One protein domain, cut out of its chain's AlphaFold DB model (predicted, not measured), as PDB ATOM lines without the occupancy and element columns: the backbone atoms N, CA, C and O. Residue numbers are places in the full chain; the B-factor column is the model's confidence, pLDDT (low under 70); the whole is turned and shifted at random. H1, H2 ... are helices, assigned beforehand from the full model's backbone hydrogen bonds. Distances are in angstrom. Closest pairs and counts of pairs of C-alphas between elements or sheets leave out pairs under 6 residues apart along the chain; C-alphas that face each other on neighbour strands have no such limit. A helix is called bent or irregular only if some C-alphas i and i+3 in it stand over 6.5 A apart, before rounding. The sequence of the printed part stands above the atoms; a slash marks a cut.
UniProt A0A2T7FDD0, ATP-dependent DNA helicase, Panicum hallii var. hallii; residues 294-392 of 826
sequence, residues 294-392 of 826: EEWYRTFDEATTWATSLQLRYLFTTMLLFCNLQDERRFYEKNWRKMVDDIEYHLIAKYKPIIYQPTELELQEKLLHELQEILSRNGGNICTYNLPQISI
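This is residues 294 to 392 of the 826 residues of the protein "ATP-dependent DNA helicase" of Panicum hallii var. hallii (UniProt A0A2T7FDD0). Three short helices, H1, H2 and H3, stand side by side in a small up-and-down group, their centres in a triangle, with H1 and H3 only close to each other; the longest helix, H5, crosses H2 and H3 and stays clear of H1. H4 leads away from the end of H3 near H2, and residues 349 to 355, of which 349 to 350 belong to H4, stick out beyond the body and then lead into H5. The printed part has 99 residues with five named helices, H1 to H5 in that order, and no named strand, and its class is all helix. It is compact, with a radius of gyration of the C-alphas of 13.8 A and spans of 44 by 32 by 22 A.

H1, residues 294 to 303, and H2, residues 309 to 322, form a helical hairpin: they touch at a shallow tilt of 27 degrees, opposite ways, with the closest C-alphas those of Ala 303 and Leu 312, 7.4 A apart. H2 is the hub, touching four other helices. It forms a second helical hairpin with H3, residues 328 to 339, at a shallow tilt of 18 degrees, opposite ways; the closest C-alphas, of Ser 309 and Met 339, are 4.4 A apart. H1 and H3 are close but not clearly touching, their closest C-alphas, of Tyr 297 and Phe 331, being 7.4 A apart. H4, residues 341 to 350, meets H3 only through their link. H2 and H4 touch only at their ends, and only just, with 3 pairs of C-alphas within 8 A; the closest are those of Ser 309 and Asp 341, 6.3 A apart. H5, residues 360 to 377, touches H2 at a steep tilt of 56 degrees, with its residues 371 to 375 at residues 313 to 317 of H2; the closest C-alphas are those of Thr 317 and Leu 375, 6.4 A apart. H3 and H5 only just touch, with 3 pairs of C-alphas within 8 A, about perpendicular at 74 degrees; the closest are those of Trp 336 and Gln 364, 7.2 A apart. H1 is apart from H4 and H5. In H1, H2, H4 and H5 every O i to N i+4 pair is within hydrogen-bond range, and in H3 5 of 8 are.

H1 begins at C-alpha 294 (180.630, 151.494, 173.709) and is 14.3 A long from first to last C-alpha. H2 is 19.8 A long, H3 15.2 A and H4 14.3 A. H3 is irregular: C-alphas 334 and 337 are 7.8 A apart. H5, 25.8 A long, ends at C-alpha 377 (173.787, 176.352, 183.942).

The two C-alphas farthest apart, of Asn 324 and Pro 353, are 44.5 A apart. The printed part has no cut and no long link. Residues 378 to 392 hold no named element. The mean pLDDT of the printed part is 85.1, and residues 377 to 380 and 389 to 392 are under 70.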
ATOM      1  N   GLU A 294     179.217 151.450 173.322       77.50
ATOM      2  CA  GLU A 294     180.630 151.494 173.709       77.50
ATOM      3  C   GLU A 294     181.359 152.729 173.180       77.50
ATOM      4  O   GLU A 294     182.392 153.108 173.738       77.50
ATOM      5  N   GLU A 295     180.840 153.384 172.141       82.06
ATOM      6  CA  GLU A 295     181.428 154.598 171.587       82.06
ATOM      7  C   GLU A 295     181.596 155.657 172.666       82.06
ATOM      8  O   GLU A 295     182.674 156.234 172.775       82.06
ATOM      9  N   TRP A 296     180.588 155.879 173.513       85.88
ATOM     10  CA  TRP A 296     180.649 156.898 174.560       85.88
ATOM     11  C   TRP A 296     181.752 156.609 175.574       85.88
ATOM     12  O   TRP A 296     182.471 157.519 175.992       85.88
ATOM     13  N   TYR A 297     181.954 155.335 175.907       87.94
ATOM     14  CA  TYR A 297     183.055 154.910 176.765       87.94
ATOM     15  C   TYR A 297     184.408 155.118 176.086       87.94
ATOM     16  O   TYR A 297     185.284 155.720 176.696       87.94
ATOM     17  N   ARG A 298     184.567 154.695 174.824       87.88
ATOM     18  CA  ARG A 298     185.809 154.901 174.060       87.88
ATOM     19  C   ARG A 298     186.126 156.388 173.895       87.88
ATOM     20  O   ARG A 298     187.277 156.774 174.011       87.88
ATOM     21  N   THR A 299     185.106 157.209 173.661       89.75
ATOM     22  CA  THR A 299     185.186 158.672 173.529       89.75
ATOM     23  C   THR A 299     185.671 159.317 174.826       89.75
ATOM     24  O   THR A 299     186.555 160.171 174.808       89.75
ATOM     25  N   PHE A 300     185.126 158.888 175.969       92.38
ATOM     26  CA  PHE A 300     185.546 159.396 177.273       92.38
ATOM     27  C   PHE A 300     186.953 158.915 177.650       92.38
ATOM     28  O   PHE A 300     187.776 159.716 178.084       92.38
ATOM     29  N   ASP A 301     187.250 157.629 177.437       92.12
ATOM     30  CA  ASP A 301     188.573 157.034 177.671       92.12
ATOM     31  C   ASP A 301     189.645 157.719 176.814       92.12
ATOM     32  O   ASP A 301     190.706 158.080 177.317       92.12
ATOM     33  N   GLU A 302     189.344 157.985 175.547       92.75
ATOM     34  CA  GLU A 302     190.207 158.744 174.650       92.75
ATOM     35  C   GLU A 302     190.515 160.145 175.204       92.75
ATOM     36  O   GLU A 302     191.687 160.498 175.367       92.75
ATOM     37  N   ALA A 303     189.486 160.914 175.573       93.00
ATOM     38  CA  ALA A 303     189.662 162.264 176.104       93.00
ATOM     39  C   ALA A 303     190.525 162.293 177.374       93.00
ATOM     40  O   ALA A 303     191.282 163.241 177.577       93.00
ATOM     41  N   THR A 304     190.465 161.255 178.217       91.81
ATOM     42  CA  THR A 304     191.225 161.212 179.482       91.81
ATOM     43  C   THR A 304     192.738 161.208 179.299       91.81
ATOM     44  O   THR A 304     193.464 161.529 180.235       91.81
ATOM     45  N   THR A 305     193.229 160.891 178.100       90.56
ATOM     46  CA  THR A 305     194.669 160.877 177.826       90.56
ATOM     47  C   THR A 305     195.278 162.279 177.686       90.56
ATOM     48  O   THR A 305     196.490 162.422 177.841       90.56
ATOM     49  N   TRP A 306     194.467 163.322 177.447       89.12
ATOM     50  CA  TRP A 306     194.941 164.714 177.330       89.12
ATOM     51  C   TRP A 306     194.088 165.766 178.054       89.12
ATOM     52  O   TRP A 306     194.559 166.885 178.257       89.12
ATOM     53  N   ALA A 307     192.845 165.457 178.433       91.50
ATOM     54  CA  ALA A 307     191.932 166.416 179.048       91.50
ATOM     55  C   ALA A 307     192.150 166.572 180.559       91.50
ATOM     56  O   ALA A 307     192.446 165.618 181.276       91.50
ATOM     57  N   THR A 308     191.917 167.783 181.062       92.62
ATOM     58  CA  THR A 308     191.857 168.062 182.506       92.62
ATOM     59  C   THR A 308     190.560 167.534 183.129       92.62
ATOM     60  O   THR A 308     189.538 167.424 182.450       92.62
ATOM     61  N   SER A 309     190.547 167.287 184.444       93.31
ATOM     62  CA  SER A 309     189.341 166.824 185.153       93.31
ATOM     63  C   SER A 309     188.137 167.757 184.973       93.31
ATOM     64  O   SER A 309     187.026 167.278 184.760       93.31
ATOM     65  N   LEU A 310     188.345 169.078 184.952       91.25
ATOM     66  CA  LEU A 310     187.280 170.045 184.672       91.25
ATOM     67  C   LEU A 310     186.719 169.895 183.246       91.25
ATOM     68  O   LEU A 310     185.503 169.896 183.056       91.25
ATOM     69  N   GLN A 311     187.581 169.725 182.239       91.38
ATOM     70  CA  GLN A 311     187.140 169.475 180.860       91.38
ATOM     71  C   GLN A 311     186.383 168.150 180.740       91.38
ATOM     72  O   GLN A 311     185.385 168.086 180.023       91.38
ATOM     73  N   LEU A 312     186.801 167.116 181.474       94.31
ATOM     74  CA  LEU A 312     186.088 165.841 181.536       94.31
ATOM     75  C   LEU A 312     184.699 165.991 182.175       94.31
ATOM     76  O   LEU A 312     183.751 165.396 181.669       94.31
ATOM     77  N   ARG A 313     184.531 166.838 183.203       93.69
ATOM     78  CA  ARG A 313     183.205 167.162 183.774       93.69
ATOM     79  C   ARG A 313     182.287 167.857 182.758       93.69
ATOM     80  O   ARG A 313     181.100 167.527 182.672       93.69
ATOM     81  N   TYR A 314     182.821 168.771 181.942       90.31
ATOM     82  CA  TYR A 314     182.060 169.379 180.843       90.31
ATOM     83  C   TYR A 314     181.713 168.370 179.743       90.31
ATOM     84  O   TYR A 314     180.570 168.352 179.287       90.31
ATOM     85  N   LEU A 315     182.652 167.506 179.342       90.94
ATOM     86  CA  LEU A 315     182.405 166.450 178.355       90.94
ATOM     87  C   LEU A 315     181.327 165.471 178.844       90.94
ATOM     88  O   LEU A 315     180.398 165.171 178.100       90.94
ATOM     89  N   PHE A 316     181.410 165.042 180.106       91.81
ATOM     90  CA  PHE A 316     180.419 164.181 180.753       91.81
ATOM     91  C   PHE A 316     179.020 164.806 180.710       91.81
ATOM     92  O   PHE A 316     178.050 164.153 180.333       91.81
ATOM     93  N   THR A 317     178.921 166.100 181.030       88.81
ATOM     94  CA  THR A 317     177.648 166.830 180.996       88.81
ATOM     95  C   THR A 317     177.092 166.949 179.574       88.81
ATOM     96  O   THR A 317     175.908 166.707 179.357       88.81
ATOM     97  N   THR A 318     177.939 167.263 178.589       87.06
ATOM     98  CA  THR A 318     177.552 167.292 177.167       87.06
ATOM     99  C   THR A 318     177.038 165.925 176.711       87.06
ATOM    100  O   THR A 318     176.015 165.850 176.034       87.06
ATOM    101  N   MET A 319     177.689 164.832 177.122       88.25
ATOM    102  CA  MET A 319     177.246 163.477 176.785       88.25
ATOM    103  C   MET A 319     175.885 163.126 177.395       88.25
ATOM    104  O   MET A 319     175.032 162.579 176.698       88.25
ATOM    105  N   LEU A 320     175.638 163.491 178.655       84.75
ATOM    106  CA  LEU A 320     174.325 163.309 179.287       84.75
ATOM    107  C   LEU A 320     173.215 164.100 178.585       84.75
ATOM    108  O   LEU A 320     172.095 163.609 178.451       84.75
ATOM    109  N   LEU A 321     173.510 165.321 178.140       79.81
ATOM    110  CA  LEU A 321     172.522 166.194 177.505       79.81
ATOM    111  C   LEU A 321     172.219 165.788 176.058       79.81
ATOM    112  O   LEU A 321     171.067 165.873 175.639       79.81
ATOM    113  N   PHE A 322     173.228 165.356 175.292       81.62
ATOM    114  CA  PHE A 322     173.117 165.265 173.831       81.62
ATOM    115  C   PHE A 322     173.411 163.883 173.228       81.62
ATOM    116  O   PHE A 322     173.108 163.667 172.053       81.62
ATOM    117  N   CYS A 323     173.989 162.936 173.975       77.75
ATOM    118  CA  CYS A 323     174.466 161.661 173.414       77.75
ATOM    119  C   CYS A 323     173.537 160.459 173.681       77.75
ATOM    120  O   CYS A 323     173.857 159.354 173.260       77.75
ATOM    121  N   ASN A 324     172.357 160.659 174.289       73.19
ATOM    122  CA  ASN A 324     171.358 159.610 174.582       73.19
ATOM    123  C   ASN A 324     171.975 158.331 175.191       73.19
ATOM    124  O   ASN A 324     171.906 157.246 174.611       73.19
ATOM    125  N   LEU A 325     172.628 158.487 176.344       77.88
ATOM    126  CA  LEU A 325     173.249 157.390 177.085       77.88
ATOM    127  C   LEU A 325     172.181 156.398 177.575       77.88
ATOM    128  O   LEU A 325     171.226 156.805 178.225       77.88
ATOM    129  N   GLN A 326     172.357 155.102 177.300       75.44
ATOM    130  CA  GLN A 326     171.404 154.059 177.723       75.44
ATOM    131  C   GLN A 326     171.444 153.765 179.232       75.44
ATOM    132  O   GLN A 326     170.428 153.401 179.817       75.44
ATOM    133  N   ASP A 327     172.624 153.878 179.853       78.06
ATOM    134  CA  ASP A 327     172.840 153.611 181.281       78.06
ATOM    135  C   ASP A 327     173.783 154.668 181.873       78.06
ATOM    136  O   ASP A 327     175.014 154.530 181.880       78.06
ATOM    137  N   GLU A 328     173.195 155.765 182.353       84.62
ATOM    138  CA  GLU A 328     173.940 156.896 182.909       84.62
ATOM    139  C   GLU A 328     174.666 156.515 184.201       84.62
ATOM    140  O   GLU A 328     175.769 157.007 184.466       84.62
ATOM    141  N   ARG A 329     174.084 155.595 184.983       86.06
ATOM    142  CA  ARG A 329     174.648 155.140 186.255       86.06
ATOM    143  C   ARG A 329     175.951 154.398 186.034       86.06
ATOM    144  O   ARG A 329     176.974 154.752 186.620       86.06
ATOM    145  N   ARG A 330     175.937 153.395 185.158       87.06
ATOM    146  CA  ARG A 330     177.133 152.617 184.831       87.06
ATOM    147  C   ARG A 330     178.204 153.493 184.188       87.06
ATOM    148  O   ARG A 330     179.396 153.295 184.433       87.06
ATOM    149  N   PHE A 331     177.802 154.457 183.358       88.50
ATOM    150  CA  PHE A 331     178.727 155.421 182.765       88.50
ATOM    151  C   PHE A 331     179.409 156.298 183.827       88.50
ATOM    152  O   PHE A 331     180.627 156.471 183.769       88.50
ATOM    153  N   TYR A 332     178.667 156.779 184.830       92.12
ATOM    154  CA  TYR A 332     179.225 157.496 185.981       92.12
ATOM    155  C   TYR A 332     180.161 156.613 186.814       92.12
ATOM    156  O   TYR A 332     181.313 156.983 187.040       92.12
ATOM    157  N   GLU A 333     179.709 155.426 187.229       91.00
ATOM    158  CA  GLU A 333     180.468 154.516 188.101       91.00
ATOM    159  C   GLU A 333     181.828 154.129 187.495       91.00
ATOM    160  O   GLU A 333     182.824 154.046 188.211       91.00
ATOM    161  N   LYS A 334     181.909 153.975 186.167       91.44
ATOM    162  CA  LYS A 334     183.169 153.673 185.469       91.44
ATOM    163  C   LYS A 334     184.118 154.877 185.351       91.44
ATOM    164  O   LYS A 334     185.325 154.683 185.198       91.44
ATOM    165  N   ASN A 335     183.600 156.107 185.373       93.56
ATOM    166  CA  ASN A 335     184.354 157.296 184.963       93.56
ATOM    167  C   ASN A 335     184.553 158.359 186.053       93.56
ATOM    168  O   ASN A 335     185.428 159.206 185.884       93.56
ATOM    169  N   TRP A 336     183.812 158.326 187.167       94.12
ATOM    170  CA  TRP A 336     183.847 159.378 188.194       94.12
ATOM    171  C   TRP A 336     185.263 159.666 188.707       94.12
ATOM    172  O   TRP A 336     185.641 160.828 188.839       94.12
ATOM    173  N   ARG A 337     186.088 158.626 188.910       94.50
ATOM    174  CA  ARG A 337     187.447 158.778 189.452       94.50
ATOM    175  C   ARG A 337     188.364 159.593 188.538       94.50
ATOM    176  O   ARG A 337     189.264 160.257 189.030       94.50
ATOM    177  N   LYS A 338     188.099 159.599 187.228       94.31
ATOM    178  CA  LYS A 338     188.854 160.369 186.223       94.31
ATOM    179  C   LYS A 338     188.537 161.872 186.278       94.31
ATOM    180  O   LYS A 338     189.242 162.685 185.689       94.31
ATOM    181  N   MET A 339     187.457 162.252 186.963       95.69
ATOM    182  CA  MET A 339     186.934 163.619 187.011       95.69
ATOM    183  C   MET A 339     187.222 164.347 188.330       95.69
ATOM    184  O   MET A 339     186.681 165.434 188.515       95.69
ATOM    185  N   VAL A 340     188.010 163.781 189.251       95.50
ATOM    186  CA  VAL A 340     188.149 164.324 190.620       95.50
ATOM    187  C   VAL A 340     189.571 164.710 191.027       95.50
ATOM    188  O   VAL A 340     189.743 165.173 192.149       95.50
ATOM    189  N   ASP A 341     190.576 164.569 190.161       92.69
ATOM    190  CA  ASP A 341     191.977 164.818 190.541       92.69
ATOM    191  C   ASP A 341     192.209 166.250 191.061       92.69
ATOM    192  O   ASP A 341     192.898 166.460 192.060       92.69
ATOM    193  N   ASP A 342     191.588 167.250 190.433       93.25
ATOM    194  CA  ASP A 342     191.650 168.649 190.870       93.25
ATOM    195  C   ASP A 342     190.843 168.908 192.155       93.25
ATOM    196  O   ASP A 342     191.270 169.682 193.013       93.25
ATOM    197  N   ILE A 343     189.700 168.238 192.323       92.25
ATOM    198  CA  ILE A 343     188.886 168.293 193.545       92.25
ATOM    199  C   ILE A 343     189.681 167.737 194.732       92.25
ATOM    200  O   ILE A 343     189.754 168.377 195.784       92.25
ATOM    201  N   GLU A 344     190.306 166.573 194.552       92.31
ATOM    202  CA  GLU A 344     191.150 165.916 195.548       92.31
ATOM    203  C   GLU A 344     192.323 166.822 195.940       92.31
ATOM    204  O   GLU A 344     192.542 167.080 197.128       92.31
ATOM    205  N   TYR A 345     193.005 167.408 194.952       90.56
ATOM    206  CA  TYR A 345     194.078 168.372 195.185       90.56
ATOM    207  C   TYR A 345     193.616 169.588 196.002       90.56
ATOM    208  O   TYR A 345     194.263 169.950 196.990       90.56
ATOM    209  N   HIS A 346     192.495 170.216 195.630       89.00
ATOM    210  CA  HIS A 346     191.966 171.387 196.335       89.00
ATOM    211  C   HIS A 346     191.551 171.070 197.772       89.00
ATOM    212  O   HIS A 346     191.794 171.878 198.671       89.00
ATOM    213  N   LEU A 347     190.959 169.899 198.010       87.56
ATOM    214  CA  LEU A 347     190.602 169.452 199.352       87.56
ATOM    215  C   LEU A 347     191.852 169.258 200.218       87.56
ATOM    216  O   LEU A 347     191.933 169.838 201.299       87.56
ATOM    217  N   ILE A 348     192.866 168.544 199.726       88.75
ATOM    218  CA  ILE A 348     194.135 168.357 200.447       88.75
ATOM    219  C   ILE A 348     194.805 169.710 200.730       88.75
ATOM    220  O   ILE A 348     195.275 169.957 201.841       88.75
ATOM    221  N   ALA A 349     194.830 170.614 199.746       88.75
ATOM    222  CA  ALA A 349     195.420 171.942 199.892       88.75
ATOM    223  C   ALA A 349     194.688 172.803 200.935       88.75
ATOM    224  O   ALA A 349     195.343 173.494 201.715       88.75
ATOM    225  N   LYS A 350     193.352 172.731 200.982       88.12
ATOM    226  CA  LYS A 350     192.506 173.490 201.914       88.12
ATOM    227  C   LYS A 350     192.787 173.156 203.379       88.12
ATOM    228  O   LYS A 350     192.701 174.045 204.223       88.12
ATOM    229  N   TYR A 351     193.120 171.904 203.682       85.31
ATOM    230  CA  TYR A 351     193.386 171.457 205.051       85.31
ATOM    231  C   TYR A 351     194.868 171.522 205.441       85.31
ATOM    232  O   TYR A 351     195.212 171.145 206.561       85.31
ATOM    233  N   LYS A 352     195.760 172.053 204.588       82.12
ATOM    234  CA  LYS A 352     197.170 172.243 204.965       82.12
ATOM    235  C   LYS A 352     197.297 173.152 206.203       82.12
ATOM    236  O   LYS A 352     196.655 174.199 206.249       82.12
ATOM    237  N   PRO A 353     198.150 172.788 207.187       81.19
ATOM    238  CA  PRO A 353     199.188 171.747 207.138       81.19
ATOM    239  C   PRO A 353     198.750 170.343 207.607       81.19
ATOM    240  O   PRO A 353     199.599 169.464 207.734       81.19
ATOM    241  N   ILE A 354     197.465 170.109 207.888       85.44
ATOM    242  CA  ILE A 354     196.954 168.803 208.329       85.44
ATOM    243  C   ILE A 354     197.067 167.802 207.170       85.44
ATOM    244  O   ILE A 354     196.696 168.108 206.036       85.44
ATOM    245  N   ILE A 355     197.569 166.595 207.456       82.06
ATOM    246  CA  ILE A 355     197.535 165.477 206.505       82.06
ATOM    247  C   ILE A 355     196.077 165.030 206.390       82.06
ATOM    248  O   ILE A 355     195.579 164.282 207.228       82.06
ATOM    249  N   TYR A 356     195.385 165.545 205.380       86.81
ATOM    250  CA  TYR A 356     194.013 165.184 205.050       86.81
ATOM    251  C   TYR A 356     194.012 164.252 203.837       86.81
ATOM    252  O   TYR A 356     194.665 164.545 202.837       86.81
ATOM    253  N   GLN A 357     193.297 163.134 203.938       87.75
ATOM    254  CA  GLN A 357     193.062 162.196 202.840       87.75
ATOM    255  C   GLN A 357     191.551 162.153 202.581       87.75
ATOM    256  O   GLN A 357     190.834 161.578 203.403       87.75
ATOM    257  N   PRO A 358     191.064 162.787 201.499       88.19
ATOM    258  CA  PRO A 358     189.651 162.753 201.144       88.19
ATOM    259  C   PRO A 358     189.189 161.313 200.911       88.19
ATOM    260  O   PRO A 358     189.867 160.534 200.240       88.19
ATOM    261  N   THR A 359     188.030 160.955 201.447       90.31
ATOM    262  CA  THR A 359     187.403 159.655 201.176       90.31
ATOM    263  C   THR A 359     186.781 159.628 199.778       90.31
ATOM    264  O   THR A 359     186.405 160.667 199.233       90.31
ATOM    265  N   GLU A 360     186.609 158.439 199.190       90.06
ATOM    266  CA  GLU A 360     185.930 158.323 197.887       90.06
ATOM    267  C   GLU A 360     184.498 158.873 197.927       90.06
ATOM    268  O   GLU A 360     184.056 159.487 196.960       90.06
ATOM    269  N   LEU A 361     183.801 158.714 199.058       88.38
ATOM    270  CA  LEU A 361     182.465 159.273 199.268       88.38
ATOM    271  C   LEU A 361     182.481 160.806 199.219       88.38
ATOM    272  O   LEU A 361     181.698 161.387 198.475       88.38
ATOM    273  N   GLU A 362     183.406 161.461 199.928       87.94
ATOM    274  CA  GLU A 362     183.543 162.926 199.891       87.94
ATOM    275  C   GLU A 362     183.870 163.438 198.479       87.94
ATOM    276  O   GLU A 362     183.326 164.457 198.040       87.94
ATOM    277  N   LEU A 363     184.734 162.732 197.738       91.19
ATOM    278  CA  LEU A 363     185.068 163.083 196.354       91.19
ATOM    279  C   LEU A 363     183.857 162.942 195.426       91.19
ATOM    280  O   LEU A 363     183.607 163.834 194.614       91.19
ATOM    281  N   GLN A 364     183.091 161.855 195.555       90.81
ATOM    282  CA  GLN A 364     181.870 161.639 194.777       90.81
ATOM    283  C   GLN A 364     180.794 162.677 195.103       90.81
ATOM    284  O   GLN A 364     180.191 163.228 194.186       90.81
ATOM    285  N   GLU A 365     180.577 163.006 196.377       88.44
ATOM    286  CA  GLU A 365     179.625 164.047 196.783       88.44
ATOM    287  C   GLU A 365     180.013 165.413 196.206       88.44
ATOM    288  O   GLU A 365     179.175 166.132 195.651       88.44
ATOM    289  N   LYS A 366     181.304 165.760 196.266       89.31
ATOM    290  CA  LYS A 366     181.803 167.020 195.711       89.31
ATOM    291  C   LYS A 366     181.703 167.062 194.185       89.31
ATOM    292  O   LYS A 366     181.316 168.093 193.634       89.31
ATOM    293  N   LEU A 367     181.998 165.947 193.516       93.00
ATOM    294  CA  LEU A 367     181.831 165.793 192.074       93.00
ATOM    295  C   LEU A 367     180.369 165.972 191.656       93.00
ATOM    296  O   LEU A 367     180.098 166.737 190.734       93.00
ATOM    297  N   LEU A 368     179.429 165.306 192.332       90.38
ATOM    298  CA  LEU A 368     177.999 165.414 192.031       90.38
ATOM    299  C   LEU A 368     177.494 166.849 192.199       90.38
ATOM    300  O   LEU A 368     176.722 167.318 191.367       90.38
ATOM    301  N   HIS A 369     177.979 167.574 193.212       85.50
ATOM    302  CA  HIS A 369     177.670 168.993 193.381       85.50
ATOM    303  C   HIS A 369     178.192 169.847 192.209       85.50
ATOM    304  O   HIS A 369     177.477 170.719 191.716       85.50
ATOM    305  N   GLU A 370     179.423 169.621 191.739       88.88
ATOM    306  CA  GLU A 370     179.955 170.346 190.575       88.88
ATOM    307  C   GLU A 370     179.218 169.988 189.278       88.88
ATOM    308  O   GLU A 370     178.884 170.877 188.495       88.88
ATOM    309  N   LEU A 371     178.898 168.709 189.062       89.31
ATOM    310  CA  LEU A 371     178.096 168.270 187.918       89.31
ATOM    311  C   LEU A 371     176.692 168.879 187.948       89.31
ATOM    312  O   LEU A 371     176.194 169.303 186.908       89.31
ATOM    313  N   GLN A 372     176.072 168.976 189.127       85.75
ATOM    314  CA  GLN A 372     174.779 169.635 189.294       85.75
ATOM    315  C   GLN A 372     174.852 171.111 188.896       85.75
ATOM    316  O   GLN A 372     173.959 171.585 188.197       85.75
ATOM    317  N   GLU A 373     175.911 171.819 189.293       81.62
ATOM    318  CA  GLU A 373     176.112 173.226 188.937       81.62
ATOM    319  C   GLU A 373     176.338 173.415 187.425       81.62
ATOM    320  O   GLU A 373     175.784 174.335 186.817       81.62
ATOM    321  N   ILE A 374     177.112 172.530 186.786       83.00
ATOM    322  CA  ILE A 374     177.335 172.564 185.330       83.00
ATOM    323  C   ILE A 374     176.035 172.244 184.574       83.00
ATOM    324  O   ILE A 374     175.705 172.926 183.601       83.00
ATOM    325  N   LEU A 375     175.272 171.240 185.016       79.12
ATOM    326  CA  LEU A 375     173.981 170.878 184.425       79.12
ATOM    327  C   LEU A 375     172.961 172.010 184.558       79.12
ATOM    328  O   LEU A 375     172.331 172.367 183.561       79.12
ATOM    329  N   SER A 376     172.840 172.621 185.742       71.50
ATOM    330  CA  SER A 376     171.873 173.699 185.979       71.50
ATOM    331  C   SER A 376     172.124 174.905 185.076       71.50
ATOM    332  O   SER A 376     171.179 175.447 184.503       71.50
ATOM    333  N   ARG A 377     173.397 175.265 184.857       67.44
ATOM    334  CA  ARG A 377     173.787 176.352 183.942       67.44
ATOM    335  C   ARG A 377     173.408 176.069 182.484       67.44
ATOM    336  O   ARG A 377     173.129 176.995 181.722       67.44
ATOM    337  N   ASN A 378     173.355 174.793 182.104       65.62
ATOM    338  CA  ASN A 378     172.940 174.328 180.779       65.62
ATOM    339  C   ASN A 378     171.436 174.009 180.687       65.62
ATOM    340  O   ASN A 378     170.974 173.509 179.665       65.62
ATOM    341  N   GLY A 379     170.652 174.327 181.725       61.75
ATOM    342  CA  GLY A 379     169.207 174.090 181.763       61.75
ATOM    343  C   GLY A 379     168.800 172.639 182.037       61.75
ATOM    344  O   GLY A 379     167.613 172.329 181.946       61.75
ATOM    345  N   GLY A 380     169.752 171.768 182.382       66.25
ATOM    346  CA  GLY A 380     169.509 170.394 182.814       66.25
ATOM    347  C   GLY A 380     169.287 170.296 184.325       66.25
ATOM    348  O   GLY A 380     169.721 171.152 185.097       66.25
ATOM    349  N   ASN A 381     168.618 169.235 184.769       70.81
ATOM    350  CA  ASN A 381     168.466 168.921 186.187       70.81
ATOM    351  C   ASN A 381     169.135 167.573 186.461       70.81
ATOM    352  O   ASN A 381     168.776 166.583 185.844       70.81
ATOM    353  N   ILE A 382     170.080 167.511 187.399       79.25
ATOM    354  CA  ILE A 382     170.779 166.258 187.717       79.25
ATOM    355  C   ILE A 382     169.817 165.125 188.113       79.25
ATOM    356  O   ILE A 382     170.076 163.968 187.804       79.25
ATOM    357  N   CYS A 383     168.661 165.456 188.703       74.81
ATOM    358  CA  CYS A 383     167.641 164.492 189.107       74.81
ATOM    359  C   CYS A 383     166.865 163.861 187.939       74.81
ATOM    360  O   CYS A 383     166.106 162.925 188.175       74.81
ATOM    361  N   THR A 384     166.990 164.368 186.704       73.94
ATOM    362  CA  THR A 384     166.379 163.711 185.533       73.94
ATOM    363  C   THR A 384     167.169 162.496 185.068       73.94
ATOM    364  O   THR A 384     166.645 161.711 184.287       73.94
ATOM    365  N   TYR A 385     168.408 162.342 185.538       79.69
ATOM    366  CA  TYR A 385     169.314 161.267 185.153       79.69
ATOM    367  C   TYR A 385     169.470 160.252 186.284       79.69
ATOM    368  O   TYR A 385     169.392 160.598 187.464       79.69
ATOM    369  N   ASN A 386     169.738 158.995 185.929       82.44
ATOM    370  CA  ASN A 386     169.975 157.916 186.886       82.44
ATOM    371  C   ASN A 386     171.393 157.990 187.494       82.44
ATOM    372  O   ASN A 386     172.220 157.106 187.296       82.44
ATOM    373  N   LEU A 387     171.702 159.070 188.213       85.44
ATOM    374  CA  LEU A 387     172.975 159.269 188.915       85.44
ATOM    375  C   LEU A 387     172.815 159.024 190.428       85.44
ATOM    376  O   LEU A 387     171.695 159.103 190.944       85.44
ATOM    377  N   PRO A 388     173.902 158.730 191.172       83.06
ATOM    378  CA  PRO A 388     173.824 158.597 192.625       83.06
ATOM    379  C   PRO A 388     173.231 159.853 193.280       83.06
ATOM    380  O   PRO A 388     173.567 160.979 192.914       83.06
ATOM    381  N   GLN A 389     172.324 159.654 194.238       68.38
ATOM    382  CA  GLN A 389     171.650 160.756 194.923       68.38
ATOM    383  C   GLN A 389     172.597 161.452 195.901       68.38
ATOM    384  O   GLN A 389     173.309 160.800 196.662       68.38
ATOM    385  N   ILE A 390     172.563 162.784 195.903       64.12
ATOM    386  CA  ILE A 390     173.253 163.601 196.901       64.12
ATOM    387  C   ILE A 390     172.494 163.446 198.229       64.12
ATOM    388  O   ILE A 390     171.272 163.581 198.270       64.12
ATOM    389  N   SER A 391     173.220 163.157 199.309       53.34
ATOM    390  CA  SER A 391     172.712 162.908 200.669       53.34
ATOM    391  C   SER A 391     172.036 164.127 201.328       53.34
ATOM    392  O   SER A 391     171.417 164.001 202.383       53.34
ATOM    393  N   ILE A 392     172.108 165.302 200.698       50.78
ATOM    394  CA  ILE A 392     171.514 166.554 201.169       50.78
ATOM    395  C   ILE A 392     170.273 166.850 200.326       50.78
ATOM    396  O   ILE A 392     170.355 166.955 199.101       50.78
TER     397      ILE A 392